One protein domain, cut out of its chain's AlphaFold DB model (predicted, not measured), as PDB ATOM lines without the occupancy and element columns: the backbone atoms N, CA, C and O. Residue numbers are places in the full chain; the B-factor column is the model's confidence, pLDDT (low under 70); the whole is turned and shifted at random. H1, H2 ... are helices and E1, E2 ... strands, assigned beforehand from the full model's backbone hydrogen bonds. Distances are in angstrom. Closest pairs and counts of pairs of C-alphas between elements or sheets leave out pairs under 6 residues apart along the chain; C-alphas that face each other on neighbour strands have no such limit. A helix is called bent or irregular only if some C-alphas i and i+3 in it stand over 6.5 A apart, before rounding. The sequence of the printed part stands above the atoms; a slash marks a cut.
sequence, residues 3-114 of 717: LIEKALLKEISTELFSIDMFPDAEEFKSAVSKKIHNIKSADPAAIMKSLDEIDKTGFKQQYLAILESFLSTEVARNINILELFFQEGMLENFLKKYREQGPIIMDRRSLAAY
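This is residues 3 to 114 of the 717 residues of the protein "X-prolyl-dipeptidyl aminopeptidase" of Tissierellia bacterium (UniProt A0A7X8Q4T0). Two pairs of helices running opposite ways, the hairpin H2 and H3 at one end and H1 with H6 toward the other, are joined by H4, which packs across H1, and by short H5 near the middle. Two small turns at the surface, E1 with residues 79 to 80 and E2 with residues 109 to 110, are the strand-like parts. The printed part has 112 residues with six named helices and two named strands, in the order H1, H2, H3, H4, E1, H5, H6, E2, and its class is mostly helix. It is compact, with a radius of gyration of the C-alphas of 13.1 A, and spans 35 by 29 by 25 A.

Start at H4, residues 59 to 71, the longest helix by residues with 13, which is irregular: C-alphas 61 and 64 are 8.2 A apart. With its residues 64 to 68 it touches H1, residues 6 to 17, about perpendicular at 79 degrees; the closest C-alphas are those of Lys 6 and Leu 64, 6.5 A apart. From residues 11 to 15 of H1, look to H6, residues 92 to 101, which they touch at a shallow tilt of 29 degrees, opposite ways, closest at the C-alphas of Ile 12 and Phe 94, 6.9 A apart. H6 is irregular too, with C-alphas 97 and 100 at 7.1 A. H4 and H5, residues 81 to 87, only just touch, with 3 pairs of C-alphas within 8 A, the closest being Leu 71 and Leu 82 at 4.9 A. H2, residues 25 to 36, and H3, residues 44 to 53, form a helical hairpin at a shallow tilt of 23 degrees; the C-alphas of Ile 36 and Pro 44 are closest, 5.9 A apart. H3 and H4 are close but not clearly touching, nearest at the C-alphas of Leu 51 and Phe 70, 6.0 A. E1, residues 74 to 76, and E2, residues 104 to 106, pair with no named strand. Every O i to N i+4 pair is within hydrogen-bond range in H1, H2, H3 and H5, against 7 of 9 in H4 and 4 of 6 in H6.

Find C-alpha 6 at (35.065, -25.979, -14.999); from there H1 runs 16.0 A to C-alpha 17. H2 is 16.5 A long, H4 15.6 A and H6 15.0 A. H6 ends at C-alpha 101, (34.449, -32.518, 1.569), and E2 ends at C-alpha 106, (39.110, -20.536, -6.115).

Look for the two farthest C-alphas at Thr 57 and Glu 100, 36.9 A apart. The printed part has no cut, and no link is long. Its mean pLDDT is 92.3, and no printed residue is under 70.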
ATOM      1  N   LEU A   3      38.587 -27.719  -5.361       93.75
ATOM      2  CA  LEU A   3      38.982 -26.694  -6.323       93.75
ATOM      3  C   LEU A   3      37.793 -26.360  -7.225       93.75
ATOM      4  O   LEU A   3      37.228 -27.258  -7.857       93.75
ATOM      5  N   ILE A   4      37.411 -25.085  -7.294       93.94
ATOM      6  CA  ILE A   4      36.391 -24.608  -8.231       93.94
ATOM      7  C   ILE A   4      36.984 -24.598  -9.639       93.94
ATOM      8  O   ILE A   4      37.598 -23.638 -10.082       93.94
ATOM      9  N   GLU A   5      36.799 -25.713 -10.340       90.12
ATOM     10  CA  GLU A   5      37.163 -25.873 -11.745       90.12
ATOM     11  C   GLU A   5      35.917 -25.853 -12.649       90.12
ATOM     12  O   GLU A   5      34.776 -25.740 -12.195       90.12
ATOM     13  N   LYS A   6      36.114 -26.041 -13.961       89.81
ATOM     14  CA  LYS A   6      35.065 -25.979 -14.999       89.81
ATOM     15  C   LYS A   6      33.771 -26.727 -14.659       89.81
ATOM     16  O   LYS A   6      32.698 -26.256 -15.021       89.81
ATOM     17  N   ALA A   7      33.851 -27.897 -14.024       90.94
ATOM     18  CA  ALA A   7      32.662 -28.667 -13.656       90.94
ATOM     19  C   ALA A   7      31.839 -27.968 -12.562       90.94
ATOM     20  O   ALA A   7      30.621 -27.867 -12.687       90.94
ATOM     21  N   LEU A   8      32.503 -27.430 -11.538       95.12
ATOM     22  CA  LEU A   8      31.844 -26.725 -10.441       95.12
ATOM     23  C   LEU A   8      31.331 -25.354 -10.872       95.12
ATOM     24  O   LEU A   8      30.240 -24.974 -10.466       95.12
ATOM     25  N   LEU A   9      32.032 -24.665 -11.775       96.00
ATOM     26  CA  LEU A   9      31.542 -23.421 -12.379       96.00
ATOM     27  C   LEU A   9      30.206 -23.616 -13.113       96.00
ATOM     28  O   LEU A   9      29.326 -22.764 -13.024       96.00
ATOM     29  N   LYS A  10      30.009 -24.756 -13.790       95.50
ATOM     30  CA  LYS A  10      28.713 -25.093 -14.408       95.50
ATOM     31  C   LYS A  10      27.614 -25.319 -13.377       95.50
ATOM     32  O   LYS A  10      26.484 -24.886 -13.598       95.50
ATOM     33  N   GLU A  11      27.925 -25.995 -12.271       96.12
ATOM     34  CA  GLU A  11      26.967 -26.193 -11.178       96.12
ATOM     35  C   GLU A  11      26.582 -24.853 -10.539       96.12
ATOM     36  O   GLU A  11      25.393 -24.573 -10.408       96.12
ATOM     37  N   ILE A  12      27.567 -23.994 -10.255       96.69
ATOM     38  CA  ILE A  12      27.362 -22.632  -9.739       96.69
ATOM     39  C   ILE A  12      26.491 -21.819 -10.701       96.69
ATOM     40  O   ILE A  12      25.503 -21.223 -10.282       96.69
ATOM     41  N   SER A  13      26.801 -21.836 -12.001       96.19
ATOM     42  CA  SER A  13      25.983 -21.176 -13.025       96.19
ATOM     43  C   SER A  13      24.543 -21.685 -13.019       96.19
ATOM     44  O   SER A  13      23.599 -20.897 -13.080       96.19
ATOM     45  N   THR A  14      24.362 -23.002 -12.925       96.62
ATOM     46  CA  THR A  14      23.036 -23.627 -12.938       96.62
ATOM     47  C   THR A  14      22.229 -23.232 -11.707       96.62
ATOM     48  O   THR A  14      21.045 -22.939 -11.834       96.62
ATOM     49  N   GLU A  15      22.841 -23.189 -10.525       96.75
ATOM     50  CA  GLU A  15      22.150 -22.781  -9.301       96.75
ATOM     51  C   GLU A  15      21.827 -21.279  -9.296       96.75
ATOM     52  O   GLU A  15      20.699 -20.888  -8.990       96.75
ATOM     53  N   LEU A  16      22.771 -20.433  -9.716       95.00
ATOM     54  CA  LEU A  16      22.555 -18.989  -9.773       95.00
ATOM     55  C   LEU A  16      21.537 -18.598 -10.847       95.00
ATOM     56  O   LEU A  16      20.699 -17.727 -10.607       95.00
ATOM     57  N   PHE A  17      21.596 -19.207 -12.030       94.81
ATOM     58  CA  PHE A  17      20.929 -18.689 -13.228       94.81
ATOM     59  C   PHE A  17      19.992 -19.679 -13.926       94.81
ATOM     60  O   PHE A  17      19.386 -19.322 -14.937       94.81
ATOM     61  N   SER A  18      19.847 -20.901 -13.411       93.56
ATOM     62  CA  SER A  18      19.061 -21.985 -14.027       93.56
ATOM     63  C   SER A  18      19.560 -22.424 -15.412       93.56
ATOM     64  O   SER A  18      18.811 -23.038 -16.173       93.56
ATOM     65  N   ILE A  19      20.815 -22.118 -15.754       92.56
ATOM     66  CA  ILE A  19      21.473 -22.506 -17.007       92.56
ATOM     67  C   ILE A  19      22.973 -22.704 -16.763       92.56
ATOM     68  O   ILE A  19      23.560 -21.999 -15.946       92.56
ATOM     69  N   ASP A  20      23.609 -23.646 -17.459       87.88
ATOM     70  CA  ASP A  20      25.044 -23.937 -17.310       87.88
ATOM     71  C   ASP A  20      25.940 -23.148 -18.283       87.88
ATOM     72  O   ASP A  20      27.162 -23.131 -18.118       87.88
ATOM     73  N   MET A  21      25.348 -22.515 -19.304       92.38
ATOM     74  CA  MET A  21      26.026 -21.668 -20.285       92.38
ATOM     75  C   MET A  21      25.050 -20.723 -20.998       92.38
ATOM     76  O   MET A  21      24.107 -21.169 -21.654       92.38
ATOM     77  N   PHE A  22      25.324 -19.419 -20.952       93.44
ATOM     78  CA  PHE A  22      24.560 -18.418 -21.701       93.44
ATOM     79  C   PHE A  22      24.941 -18.392 -23.194       93.44
ATOM     80  O   PHE A  22      26.102 -18.637 -23.541       93.44
ATOM     81  N   PRO A  23      23.994 -18.090 -24.103       89.25
ATOM     82  CA  PRO A  23      24.266 -18.036 -25.538       89.25
ATOM     83  C   PRO A  23      25.065 -16.790 -25.946       89.25
ATOM     84  O   PRO A  23      25.840 -16.869 -26.903       89.25
ATOM     85  N   ASP A  24      24.906 -15.681 -25.216       93.44
ATOM     86  CA  ASP A  24      25.605 -14.417 -25.432       93.44
ATOM     87  C   ASP A  24      25.779 -13.603 -24.134       93.44
ATOM     88  O   ASP A  24      25.255 -13.942 -23.069       93.44
ATOM     89  N   ALA A  25      26.571 -12.533 -24.241       93.25
ATOM     90  CA  ALA A  25      26.947 -11.668 -23.131       93.25
ATOM     91  C   ALA A  25      25.789 -10.814 -22.586       93.25
ATOM     92  O   ALA A  25      25.774 -10.518 -21.390       93.25
ATOM     93  N   GLU A  26      24.829 -10.421 -23.427       93.50
ATOM     94  CA  GLU A  26      23.723  -9.548 -23.022       93.50
ATOM     95  C   GLU A  26      22.714 -10.314 -22.164       93.50
ATOM     96  O   GLU A  26      22.247  -9.808 -21.140       93.50
ATOM     97  N   GLU A  27      22.430 -11.570 -22.520       94.31
ATOM     98  CA  GLU A  27      21.602 -12.446 -21.692       94.31
ATOM     99  C   GLU A  27      22.250 -12.714 -20.327       94.31
ATOM    100  O   GLU A  27      21.569 -12.625 -19.300       94.31
ATOM    101  N   PHE A  28      23.565 -12.962 -20.291       94.94
ATOM    102  CA  PHE A  28      24.303 -13.134 -19.034       94.94
ATOM    103  C   PHE A  28      24.259 -11.867 -18.174       94.94
ATOM    104  O   PHE A  28      23.895 -11.932 -16.999       94.94
ATOM    105  N   LYS A  29      24.535 -10.700 -18.765       94.69
ATOM    106  CA  LYS A  29      24.467  -9.400 -18.082       94.69
ATOM    107  C   LYS A  29      23.073  -9.131 -17.510       94.69
ATOM    108  O   LYS A  29      22.945  -8.700 -16.363       94.69
ATOM    109  N   SER A  30      22.020  -9.427 -18.274       94.75
ATOM    110  CA  SER A  30      20.633  -9.300 -17.811       94.75
ATOM    111  C   SER A  30      20.334 -10.229 -16.630       94.75
ATOM    112  O   SER A  30      19.669  -9.820 -15.674       94.75
ATOM    113  N   ALA A  31      20.828 -11.468 -16.669       94.50
ATOM    114  CA  ALA A  31      20.647 -12.432 -15.589       94.50
ATOM    115  C   ALA A  31      21.383 -12.017 -14.308       94.50
ATOM    116  O   ALA A  31      20.781 -12.059 -13.233       94.50
ATOM    117  N   VAL A  32      22.632 -11.550 -14.423       94.62
ATOM    118  CA  VAL A  32      23.402 -10.999 -13.296       94.62
ATOM    119  C   VAL A  32      22.659  -9.818 -12.682       94.62
ATOM    120  O   VAL A  32      22.367  -9.852 -11.491       94.62
ATOM    121  N   SER A  33      22.244  -8.835 -13.489       94.62
ATOM    122  CA  SER A  33      21.510  -7.654 -13.013       94.62
ATOM    123  C   SER A  33      20.250  -8.020 -12.218       94.62
ATOM    124  O   SER A  33      20.012  -7.473 -11.141       94.62
ATOM    125  N   LYS A  34      19.468  -8.998 -12.697       92.62
ATOM    126  CA  LYS A  34      18.287  -9.506 -11.975       92.62
ATOM    127  C   LYS A  34      18.652 -10.184 -10.657       92.62
ATOM    128  O   LYS A  34      17.891 -10.074  -9.700       92.62
ATOM    129  N   LYS A  35      19.773 -10.909 -10.615       91.38
ATOM    130  CA  LYS A  35      20.220 -11.652  -9.431       91.38
ATOM    131  C   LYS A  35      20.672 -10.714  -8.314       91.38
ATOM    132  O   LYS A  35      20.293 -10.923  -7.168       91.38
ATOM    133  N   ILE A  36      21.413  -9.666  -8.661       92.88
ATOM    134  CA  ILE A  36      22.032  -8.766  -7.682       92.88
ATOM    135  C   ILE A  36      21.126  -7.617  -7.221       92.88
ATOM    136  O   ILE A  36      21.460  -6.940  -6.258       92.88
ATOM    137  N   HIS A  37      19.979  -7.384  -7.874       86.75
ATOM    138  CA  HIS A  37      19.113  -6.225  -7.599       86.75
ATOM    139  C   HIS A  37      18.654  -6.110  -6.134       86.75
ATOM    140  O   HIS A  37      18.380  -5.010  -5.665       86.75
ATOM    141  N   ASN A  38      18.575  -7.235  -5.419       80.44
ATOM    142  CA  ASN A  38      18.123  -7.285  -4.028       80.44
ATOM    143  C   ASN A  38      19.265  -7.441  -3.011       80.44
ATOM    144  O   ASN A  38      18.973  -7.554  -1.819       80.44
ATOM    145  N   ILE A  39      20.528  -7.467  -3.455       85.94
ATOM    146  CA  ILE A  39      21.678  -7.537  -2.549       85.94
ATOM    147  C   ILE A  39      21.743  -6.227  -1.772       85.94
ATOM    148  O   ILE A  39      21.779  -5.146  -2.356       85.94
ATOM    149  N   LYS A  40      21.731  -6.328  -0.443       74.81
ATOM    150  CA  LYS A  40      21.821  -5.159   0.450       74.81
ATOM    151  C   LYS A  40      23.245  -4.864   0.889       74.81
ATOM    152  O   LYS A  40      23.530  -3.771   1.358       74.81
ATOM    153  N   SER A  41      24.106  -5.865   0.793       76.56
ATOM    154  CA  SER A  41      25.417  -5.876   1.417       76.56
ATOM    155  C   SER A  41      26.532  -5.410   0.466       76.56
ATOM    156  O   SER A  41      27.678  -5.281   0.882       76.56
ATOM    157  N   ALA A  42      26.222  -5.097  -0.788       82.94
ATOM    158  CA  ALA A  42      27.149  -4.518  -1.755       82.94
ATOM    159  C   ALA A  42      26.381  -3.623  -2.733       82.94
ATOM    160  O   ALA A  42      25.182  -3.823  -2.925       82.94
ATOM    161  N   ASP A  43      27.062  -2.663  -3.364       86.69
ATOM    162  CA  ASP A  43      26.463  -1.812  -4.396       86.69
ATOM    163  C   ASP A  43      26.258  -2.606  -5.704       86.69
ATOM    164  O   ASP A  43      27.239  -2.973  -6.364       86.69
ATOM    165  N   PRO A  44      25.005  -2.844  -6.146       89.88
ATOM    166  CA  PRO A  44      24.748  -3.548  -7.397       89.88
ATOM    167  C   PRO A  44      25.354  -2.846  -8.619       89.88
ATOM    168  O   PRO A  44      25.701  -3.513  -9.595       89.88
ATOM    169  N   ALA A  45      25.500  -1.516  -8.593       88.94
ATOM    170  CA  ALA A  45      26.108  -0.779  -9.696       88.94
ATOM    171  C   ALA A  45      27.609  -1.085  -9.820       88.94
ATOM    172  O   ALA A  45      28.093  -1.284 -10.936       88.94
ATOM    173  N   ALA A  46      28.323  -1.198  -8.696       87.88
ATOM    174  CA  ALA A  46      29.726  -1.606  -8.670       87.88
ATOM    175  C   ALA A  46      29.923  -3.027  -9.229       87.88
ATOM    176  O   ALA A  46      30.813  -3.244 -10.051       87.88
ATOM    177  N   ILE A  47      29.041  -3.969  -8.878       91.75
ATOM    178  CA  ILE A  47      29.068  -5.345  -9.410       91.75
ATOM    179  C   ILE A  47      28.808  -5.372 -10.926       91.75
ATOM    180  O   ILE A  47      29.453  -6.109 -11.669       91.75
ATOM    181  N   MET A  48      27.859  -4.573 -11.426       93.94
ATOM    182  CA  MET A  48      27.628  -4.493 -12.876       93.94
ATOM    183  C   MET A  48      28.816  -3.873 -13.608       93.94
ATOM    184  O   MET A  48      29.132  -4.295 -14.721       93.94
ATOM    185  N   LYS A  49      29.472  -2.884 -12.991       91.44
ATOM    186  CA  LYS A  49      30.656  -2.239 -13.554       91.44
ATOM    187  C   LYS A  49      31.810  -3.232 -13.703       91.44
ATOM    188  O   LYS A  49      32.400  -3.283 -14.778       91.44
ATOM    189  N   SER A  50      32.085  -4.051 -12.686       90.56
ATOM    190  CA  SER A  50      33.141  -5.066 -12.782       90.56
ATOM    191  C   SER A  50      32.856  -6.097 -13.871       90.56
ATOM    192  O   SER A  50      33.741  -6.441 -14.651       90.56
ATOM    193  N   LEU A  51      31.597  -6.528 -14.007       92.56
ATOM    194  CA  LEU A  51      31.198  -7.397 -15.111       92.56
ATOM    195  C   LEU A  51      31.466  -6.745 -16.471       92.56
ATOM    196  O   LEU A  51      31.912  -7.424 -17.394       92.56
ATOM    197  N   ASP A  52      31.192  -5.449 -16.622       92.62
ATOM    198  CA  ASP A  52      31.394  -4.723 -17.879       92.62
ATOM    199  C   ASP A  52      32.870  -4.634 -18.290       92.62
ATOM    200  O   ASP A  52      33.153  -4.718 -19.486       92.62
ATOM    201  N   GLU A  53      33.791  -4.586 -17.328       92.12
ATOM    202  CA  GLU A  53      35.245  -4.506 -17.542       92.12
ATOM    203  C   GLU A  53      35.885  -5.833 -18.002       92.12
ATOM    204  O   GLU A  53      36.966  -5.823 -18.592       92.12
ATOM    205  N   ILE A  54      35.213  -6.975 -17.812       90.62
ATOM    206  CA  ILE A  54      35.709  -8.291 -18.255       90.62
ATOM    207  C   ILE A  54      35.661  -8.407 -19.787       90.62
ATOM    208  O   ILE A  54      34.643  -8.080 -20.408       90.62
ATOM    209  N   ASP A  55      36.722  -8.939 -20.408       89.75
ATOM    210  CA  ASP A  55      36.731  -9.261 -21.841       89.75
ATOM    211  C   ASP A  55      35.737 -10.389 -22.152       89.75
ATOM    212  O   ASP A  55      35.774 -11.474 -21.576       89.75
ATOM    213  N   LYS A  56      34.826 -10.120 -23.089       91.94
ATOM    214  CA  LYS A  56      33.759 -11.041 -23.512       91.94
ATOM    215  C   LYS A  56      33.963 -11.532 -24.947       91.94
ATOM    216  O   LYS A  56      33.044 -12.087 -25.557       91.94
ATOM    217  N   THR A  57      35.149 -11.328 -25.518       89.81
ATOM    218  CA  THR A  57      35.492 -11.769 -26.872       89.81
ATOM    219  C   THR A  57      35.395 -13.290 -26.982       89.81
ATOM    220  O   THR A  57      36.023 -14.035 -26.239       89.81
ATOM    221  N   GLY A  58      34.588 -13.787 -27.925       89.94
ATOM    222  CA  GLY A  58      34.333 -15.230 -28.034       89.94
ATOM    223  C   GLY A  58      33.547 -15.795 -26.843       89.94
ATOM    224  O   GLY A  58      33.796 -16.932 -26.438       89.94
ATOM    225  N   PHE A  59      32.606 -15.010 -26.294       93.31
ATOM    226  CA  PHE A  59      31.830 -15.300 -25.082       93.31
ATOM    227  C   PHE A  59      31.425 -16.767 -24.931       93.31
ATOM    228  O   PHE A  59      31.731 -17.395 -23.927       93.31
ATOM    229  N   LYS A  60      30.786 -17.357 -25.946       90.44
ATOM    230  CA  LYS A  60      30.283 -18.733 -25.861       90.44
ATOM    231  C   LYS A  60      31.396 -19.766 -25.640       90.44
ATOM    232  O   LYS A  60      31.201 -20.732 -24.912       90.44
ATOM    233  N   GLN A  61      32.559 -19.583 -26.265       92.69
ATOM    234  CA  GLN A  61      33.717 -20.464 -26.090       92.69
ATOM    235  C   GLN A  61      34.422 -20.227 -24.749       92.69
ATOM    236  O   GLN A  61      35.026 -21.153 -24.209       92.69
ATOM    237  N   GLN A  62      34.337 -19.005 -24.222       93.19
ATOM    238  CA  GLN A  62      35.029 -18.572 -23.009       93.19
ATOM    239  C   GLN A  62      34.112 -18.443 -21.786       93.19
ATOM    240  O   GLN A  62      34.574 -18.008 -20.740       93.19
ATOM    241  N   TYR A  63      32.842 -18.851 -21.881       94.44
ATOM    242  CA  TYR A  63      31.814 -18.559 -20.877       94.44
ATOM    243  C   TYR A  63      32.255 -18.878 -19.445       94.44
ATOM    244  O   TYR A  63      32.119 -18.041 -18.562       94.44
ATOM    245  N   LEU A  64      32.833 -20.061 -19.221       94.00
ATOM    246  CA  LEU A  64      33.274 -20.468 -17.885       94.00
ATOM    247  C   LEU A  64      34.463 -19.650 -17.374       94.00
ATOM    248  O   LEU A  64      34.516 -19.383 -16.185       94.00
ATOM    249  N   ALA A  65      35.379 -19.232 -18.252       93.31
ATOM    250  CA  ALA A  65      36.485 -18.357 -17.866       93.31
ATOM    251  C   ALA A  65      35.974 -16.948 -17.525       93.31
ATOM    252  O   ALA A  65      36.401 -16.358 -16.543       93.31
ATOM    253  N   ILE A  66      34.999 -16.444 -18.289       94.94
ATOM    254  CA  ILE A  66      34.323 -15.169 -18.008       94.94
ATOM    255  C   ILE A  66      33.570 -15.243 -16.675       94.94
ATOM    256  O   ILE A  66      33.648 -14.314 -15.875       94.94
ATOM    257  N   LEU A  67      32.858 -16.347 -16.423       95.25
ATOM    258  CA  LEU A  67      32.159 -16.581 -15.163       95.25
ATOM    259  C   LEU A  67      33.140 -16.656 -13.989       95.25
ATOM    260  O   LEU A  67      32.883 -16.040 -12.966       95.25
ATOM    261  N   GLU A  68      34.250 -17.375 -14.139       94.81
ATOM    262  CA  GLU A  68      35.314 -17.443 -13.133       94.81
ATOM    263  C   GLU A  68      35.893 -16.054 -12.844       94.81
ATOM    264  O   GLU A  68      35.907 -15.640 -11.694       94.81
ATOM    265  N   SER A  69      36.267 -15.282 -13.872       93.81
ATOM    266  CA  SER A  69      36.755 -13.906 -13.691       93.81
ATOM    267  C   SER A  69      35.734 -13.010 -12.988       93.81
ATOM    268  O   SER A  69      36.100 -12.230 -12.112       93.81
ATOM    269  N   PHE A  70      34.447 -13.141 -13.325       95.00
ATOM    270  CA  PHE A  70      33.373 -12.416 -12.650       95.00
ATOM    271  C   PHE A  70      33.266 -12.816 -11.176       95.00
ATOM    272  O   PHE A  70      33.306 -11.960 -10.302       95.00
ATOM    273  N   LEU A  71      33.185 -14.112 -10.886       95.50
ATOM    274  CA  LEU A  71      33.043 -14.634  -9.528       95.50
ATOM    275  C   LEU A  71      34.254 -14.331  -8.635       95.50
ATOM    276  O   LEU A  71      34.069 -14.088  -7.443       95.50
ATOM    277  N   SER A  72      35.461 -14.297  -9.199       93.50
ATOM    278  CA  SER A  72      36.702 -13.943  -8.496       93.50
ATOM    279  C   SER A  72      36.898 -12.438  -8.312       93.50
ATOM    280  O   SER A  72      37.840 -12.036  -7.637       93.50
ATOM    281  N   THR A  73      36.046 -11.588  -8.897       92.75
ATOM    282  CA  THR A  73      36.209 -10.137  -8.757       92.75
ATOM    283  C   THR A  73      35.883  -9.700  -7.333       92.75
ATOM    284  O   THR A  73      34.806  -9.994  -6.816       92.75
ATOM    285  N   GLU A  74      36.811  -8.973  -6.717       90.12
ATOM    286  CA  GLU A  74      36.645  -8.361  -5.403       90.12
ATOM    287  C   GLU A  74      35.668  -7.179  -5.467       90.12
ATOM    288  O   GLU A  74      35.750  -6.328  -6.354       90.12
ATOM    289  N   VAL A  75      34.710  -7.148  -4.542       87.81
ATOM    290  CA  VAL A  75      33.647  -6.121  -4.473       87.81
ATOM    291  C   VAL A  75      33.616  -5.389  -3.139       87.81
ATOM    292  O   VAL A  75      33.047  -4.305  -3.040       87.81
ATOM    293  N   ALA A  76      34.250  -5.972  -2.131       86.31
ATOM    294  CA  ALA A  76      34.603  -5.353  -0.868       86.31
ATOM    295  C   ALA A  76      35.908  -5.993  -0.391       86.31
ATOM    296  O   ALA A  76      36.254  -7.083  -0.842       86.31
ATOM    297  N   ARG A  77      36.608  -5.332   0.533       87.50
ATOM    298  CA  ARG A  77      37.912  -5.796   1.007       87.50
ATOM    299  C   ARG A  77      37.852  -7.242   1.506       87.50
ATOM    300  O   ARG A  77      37.075  -7.539   2.414       87.50
ATOM    301  N   ASN A  78      38.675  -8.116   0.928       87.69
ATOM    302  CA  ASN A  78      38.725  -9.557   1.210       87.69
ATOM    303  C   ASN A  78      37.416 -10.329   0.911       87.69
ATOM    304  O   ASN A  78      37.198 -11.396   1.486       87.69
ATOM    305  N   ILE A  79      36.542  -9.805   0.038       89.19
ATOM    306  CA  ILE A  79      35.288 -10.453  -0.382       89.19
ATOM    307  C   ILE A  79      35.126 -10.354  -1.902       89.19
ATOM    308  O   ILE A  79      34.859  -9.282  -2.459       89.19
ATOM    309  N   ASN A  80      35.202 -11.501  -2.577       92.69
ATOM    310  CA  ASN A  80      34.824 -11.600  -3.987       92.69
ATOM    311  C   ASN A  80      33.317 -11.832  -4.190       92.69
ATOM    312  O   ASN A  80      32.563 -12.101  -3.254       92.69
ATOM    313  N   ILE A  81      32.858 -11.713  -5.438       94.12
ATOM    314  CA  ILE A  81      31.445 -11.885  -5.805       94.12
ATOM    315  C   ILE A  81      30.911 -13.268  -5.416       94.12
ATOM    316  O   ILE A  81      29.753 -13.382  -5.010       94.12
ATOM    317  N   LEU A  82      31.721 -14.322  -5.516       95.50
ATOM    318  CA  LEU A  82      31.290 -15.656  -5.103       95.50
ATOM    319  C   LEU A  82      31.047 -15.737  -3.591       95.50
ATOM    320  O   LEU A  82      30.021 -16.267  -3.164       95.50
ATOM    321  N   GLU A  83      31.945 -15.179  -2.785       94.12
ATOM    322  CA  GLU A  83      31.791 -15.090  -1.331       94.12
ATOM    323  C   GLU A  83      30.612 -14.198  -0.938       94.12
ATOM    324  O   GLU A  83      29.859 -14.543  -0.029       94.12
ATOM    325  N   LEU A  84      30.379 -13.105  -1.668       92.75
ATOM    326  CA  LEU A  84      29.174 -12.291  -1.521       92.75
ATOM    327  C   LEU A  84      27.910 -13.130  -1.767       92.75
ATOM    328  O   LEU A  84      26.972 -13.083  -0.977       92.75
ATOM    329  N   PHE A  85      27.876 -13.949  -2.822       94.12
ATOM    330  CA  PHE A  85      26.741 -14.839  -3.093       94.12
ATOM    331  C   PHE A  85      26.570 -15.936  -2.039       94.12
ATOM    332  O   PHE A  85      25.434 -16.330  -1.762       94.12
ATOM    333  N   PHE A  86      27.658 -16.408  -1.426       94.00
ATOM    334  CA  PHE A  86      27.578 -17.292  -0.261       94.00
ATOM    335  C   PHE A  86      26.936 -16.585   0.937       94.00
ATOM    336  O   PHE A  86      26.031 -17.150   1.549       94.00
ATOM    337  N   GLN A  87      27.351 -15.351   1.236       89.69
ATOM    338  CA  GLN A  87      26.808 -14.551   2.342       89.69
ATOM    339  C   GLN A  87      25.330 -14.185   2.143       89.69
ATOM    340  O   GLN A  87      24.571 -14.150   3.106       89.69
ATOM    341  N   GLU A  88      24.897 -13.977   0.899       89.88
ATOM    342  CA  GLU A  88      23.500 -13.679   0.550       89.88
ATOM    343  C   GLU A  88      22.615 -14.937   0.412       89.88
ATOM    344  O   GLU A  88      21.453 -14.833   0.012       89.88
ATOM    345  N   GLY A  89      23.140 -16.138   0.697       90.44
ATOM    346  CA  GLY A  89      22.376 -17.392   0.634       90.44
ATOM    347  C   GLY A  89      21.987 -17.826  -0.787       90.44
ATOM    348  O   GLY A  89      21.041 -18.586  -0.982       90.44
ATOM    349  N   MET A  90      22.694 -17.354  -1.818       93.06
ATOM    350  CA  MET A  90      22.332 -17.621  -3.220       93.06
ATOM    351  C   MET A  90      22.825 -18.976  -3.751       93.06
ATOM    352  O   MET A  90      22.444 -19.372  -4.851       93.06
ATOM    353  N   LEU A  91      23.682 -19.664  -2.992       95.31
ATOM    354  CA  LEU A  91      24.376 -20.902  -3.378       95.31
ATOM    355  C   LEU A  91      24.310 -21.973  -2.271       95.31
ATOM    356  O   LEU A  91      25.253 -22.734  -2.053       95.31
ATOM    357  N   GLU A  92      23.203 -22.024  -1.528       93.75
ATOM    358  CA  GLU A  92      23.031 -22.950  -0.401       93.75
ATOM    359  C   GLU A  92      23.144 -24.428  -0.805       93.75
ATOM    360  O   GLU A  92      23.696 -25.226  -0.042       93.75
ATOM    361  N   ASN A  93      22.663 -24.827  -1.992       95.62
ATOM    362  CA  ASN A  93      22.732 -26.231  -2.415       95.62
ATOM    363  C   ASN A  93      24.168 -26.626  -2.752       95.62
ATOM    364  O   ASN A  93      24.617 -27.697  -2.335       95.62
ATOM    365  N   PHE A  94      24.892 -25.760  -3.464       96.31
ATOM    366  CA  PHE A  94      26.320 -25.910  -3.716       96.31
ATOM    367  C   PHE A  94      27.086 -26.060  -2.399       96.31
ATOM    368  O   PHE A  94      27.782 -27.054  -2.187       96.31
ATOM    369  N   LEU A  95      26.899 -25.124  -1.470       95.25
ATOM    370  CA  LEU A  95      27.581 -25.128  -0.178       95.25
ATOM    371  C   LEU A  95      27.279 -26.399   0.628       95.25
ATOM    372  O   LEU A  95      28.204 -27.082   1.067       95.25
ATOM    373  N   LYS A  96      26.005 -26.790   0.732       92.94
ATOM    374  CA  LYS A  96      25.583 -28.024   1.412       92.94
ATOM    375  C   LYS A  96      26.207 -29.284   0.809       92.94
ATOM    376  O   LYS A  96      26.480 -30.237   1.532       92.94
ATOM    377  N   LYS A  97      26.422 -29.312  -0.508       94.50
ATOM    378  CA  LYS A  97      27.024 -30.455  -1.210       94.50
ATOM    379  C   LYS A  97      28.536 -30.556  -0.983       94.50
ATOM    380  O   LYS A  97      29.055 -31.674  -0.929       94.50
ATOM    381  N   TYR A  98      29.244 -29.429  -0.881       95.12
ATOM    382  CA  TYR A  98      30.711 -29.406  -0.946       95.12
ATOM    383  C   TYR A  98      31.434 -29.100   0.371       95.12
ATOM    384  O   TYR A  98      32.541 -29.611   0.537       95.12
ATOM    385  N   ARG A  99      30.843 -28.364   1.325       93.31
ATOM    386  CA  ARG A  99      31.498 -28.024   2.614       93.31
ATOM    387  C   ARG A  99      32.011 -29.257   3.369       93.31
ATOM    388  O   ARG A  99      33.112 -29.257   3.906       93.31
ATOM    389  N   GLU A 100      31.258 -30.355   3.330       93.00
ATOM    390  CA  GLU A 100      31.611 -31.608   4.019       93.00
ATOM    391  C   GLU A 100      32.863 -32.300   3.456       93.00
ATOM    392  O   GLU A 100      33.442 -33.172   4.102       93.00
ATOM    393  N   GLN A 101      33.309 -31.911   2.259       91.81
ATOM    394  CA  GLN A 101      34.449 -32.518   1.569       91.81
ATOM    395  C   GLN A 101      35.776 -31.775   1.846       91.81
ATOM    396  O   GLN A 101      36.849 -32.254   1.463       91.81
ATOM    397  N   GLY A 102      35.741 -30.614   2.514       92.06
ATOM    398  CA  GLY A 102      36.922 -29.817   2.870       92.06
ATOM    399  C   GLY A 102      36.844 -28.345   2.437       92.06
ATOM    400  O   GLY A 102      35.873 -27.934   1.814       92.06
ATOM    401  N   PRO A 103      37.880 -27.531   2.706       94.50
ATOM    402  CA  PRO A 103      37.901 -26.118   2.311       94.50
ATOM    403  C   PRO A 103      37.686 -25.919   0.802       94.50
ATOM    404  O   PRO A 103      38.230 -26.688  -0.000       94.50
ATOM    405  N   ILE A 104      36.890 -24.910   0.431       95.88
ATOM    406  CA  ILE A 104      36.547 -24.570  -0.960       95.88
ATOM    407  C   ILE A 104      37.519 -23.501  -1.450       95.88
ATOM    408  O   ILE A 104      37.703 -22.489  -0.781       95.88
ATOM    409  N   ILE A 105      38.135 -23.742  -2.605       94.94
ATOM    410  CA  ILE A 105      39.241 -22.949  -3.138       94.94
ATOM    411  C   ILE A 105      38.894 -22.433  -4.535       94.94
ATOM    412  O   ILE A 105      38.455 -23.206  -5.390       94.94
ATOM    413  N   MET A 106      39.165 -21.157  -4.789       93.62
ATOM    414  CA  MET A 106      39.110 -20.536  -6.115       93.62
ATOM    415  C   MET A 106      40.240 -19.517  -6.225       93.62
ATOM    416  O   MET A 106      40.600 -18.902  -5.228       93.62
ATOM    417  N   ASP A 107      40.839 -19.395  -7.409       88.50
ATOM    418  CA  ASP A 107      41.953 -18.467  -7.661       88.50
ATOM    419  C   ASP A 107      43.068 -18.524  -6.593       88.50
ATOM    420  O   ASP A 107      43.545 -17.517  -6.075       88.50
ATOM    421  N   ARG A 108      43.467 -19.752  -6.227       90.12
ATOM    422  CA  ARG A 108      44.534 -20.031  -5.245       90.12
ATOM    423  C   ARG A 108      44.250 -19.477  -3.835       90.12
ATOM    424  O   ARG A 108      45.183 -19.288  -3.058       90.12
ATOM    425  N   ARG A 109      42.980 -19.274  -3.473       91.88
ATOM    426  CA  ARG A 109      42.562 -18.821  -2.136       91.88
ATOM    427  C   ARG A 109      41.420 -19.663  -1.588       91.88
ATOM    428  O   ARG A 109      40.546 -20.097  -2.340       91.88
ATOM    429  N   SER A 110      41.422 -19.895  -0.281       95.44
ATOM    430  CA  SER A 110      40.267 -20.430   0.432       95.44
ATOM    431  C   SER A 110      39.167 -19.375   0.538       95.44
ATOM    432  O   SER A 110      39.423 -18.206   0.817       95.44
ATOM    433  N   LEU A 111      37.930 -19.795   0.280       95.81
ATOM    434  CA  LEU A 111      36.762 -18.917   0.260       95.81
ATOM    435  C   LEU A 111      36.006 -18.969   1.584       95.81
ATOM    436  O   LEU A 111      35.885 -20.046   2.176       95.81
ATOM    437  N   ALA A 112      35.448 -17.829   1.999       95.06
ATOM    438  CA  ALA A 112      34.561 -17.647   3.147       95.06
ATOM    439  C   ALA A 112      33.219 -18.358   2.914       95.06
ATOM    440  O   ALA A 112      32.170 -17.760   2.676       95.06
ATOM    441  N   ALA A 113      33.287 -19.678   2.921       95.62
ATOM    442  CA  ALA A 113      32.229 -20.568   2.525       95.62
ATOM    443  C   ALA A 113      31.635 -21.319   3.708       95.62
ATOM    444  O   ALA A 113      30.837 -22.190   3.431       95.62
ATOM    445  N   TYR A 114      31.975 -21.035   4.968       95.75
ATOM    446  CA  TYR A 114      31.463 -21.715   6.168       95.75
ATOM    447  C   TYR A 114      30.756 -20.722   7.089       95.75
ATOM    448  O   TYR A 114      31.225 -19.601   7.275       95.75
TER     449      TYR A 114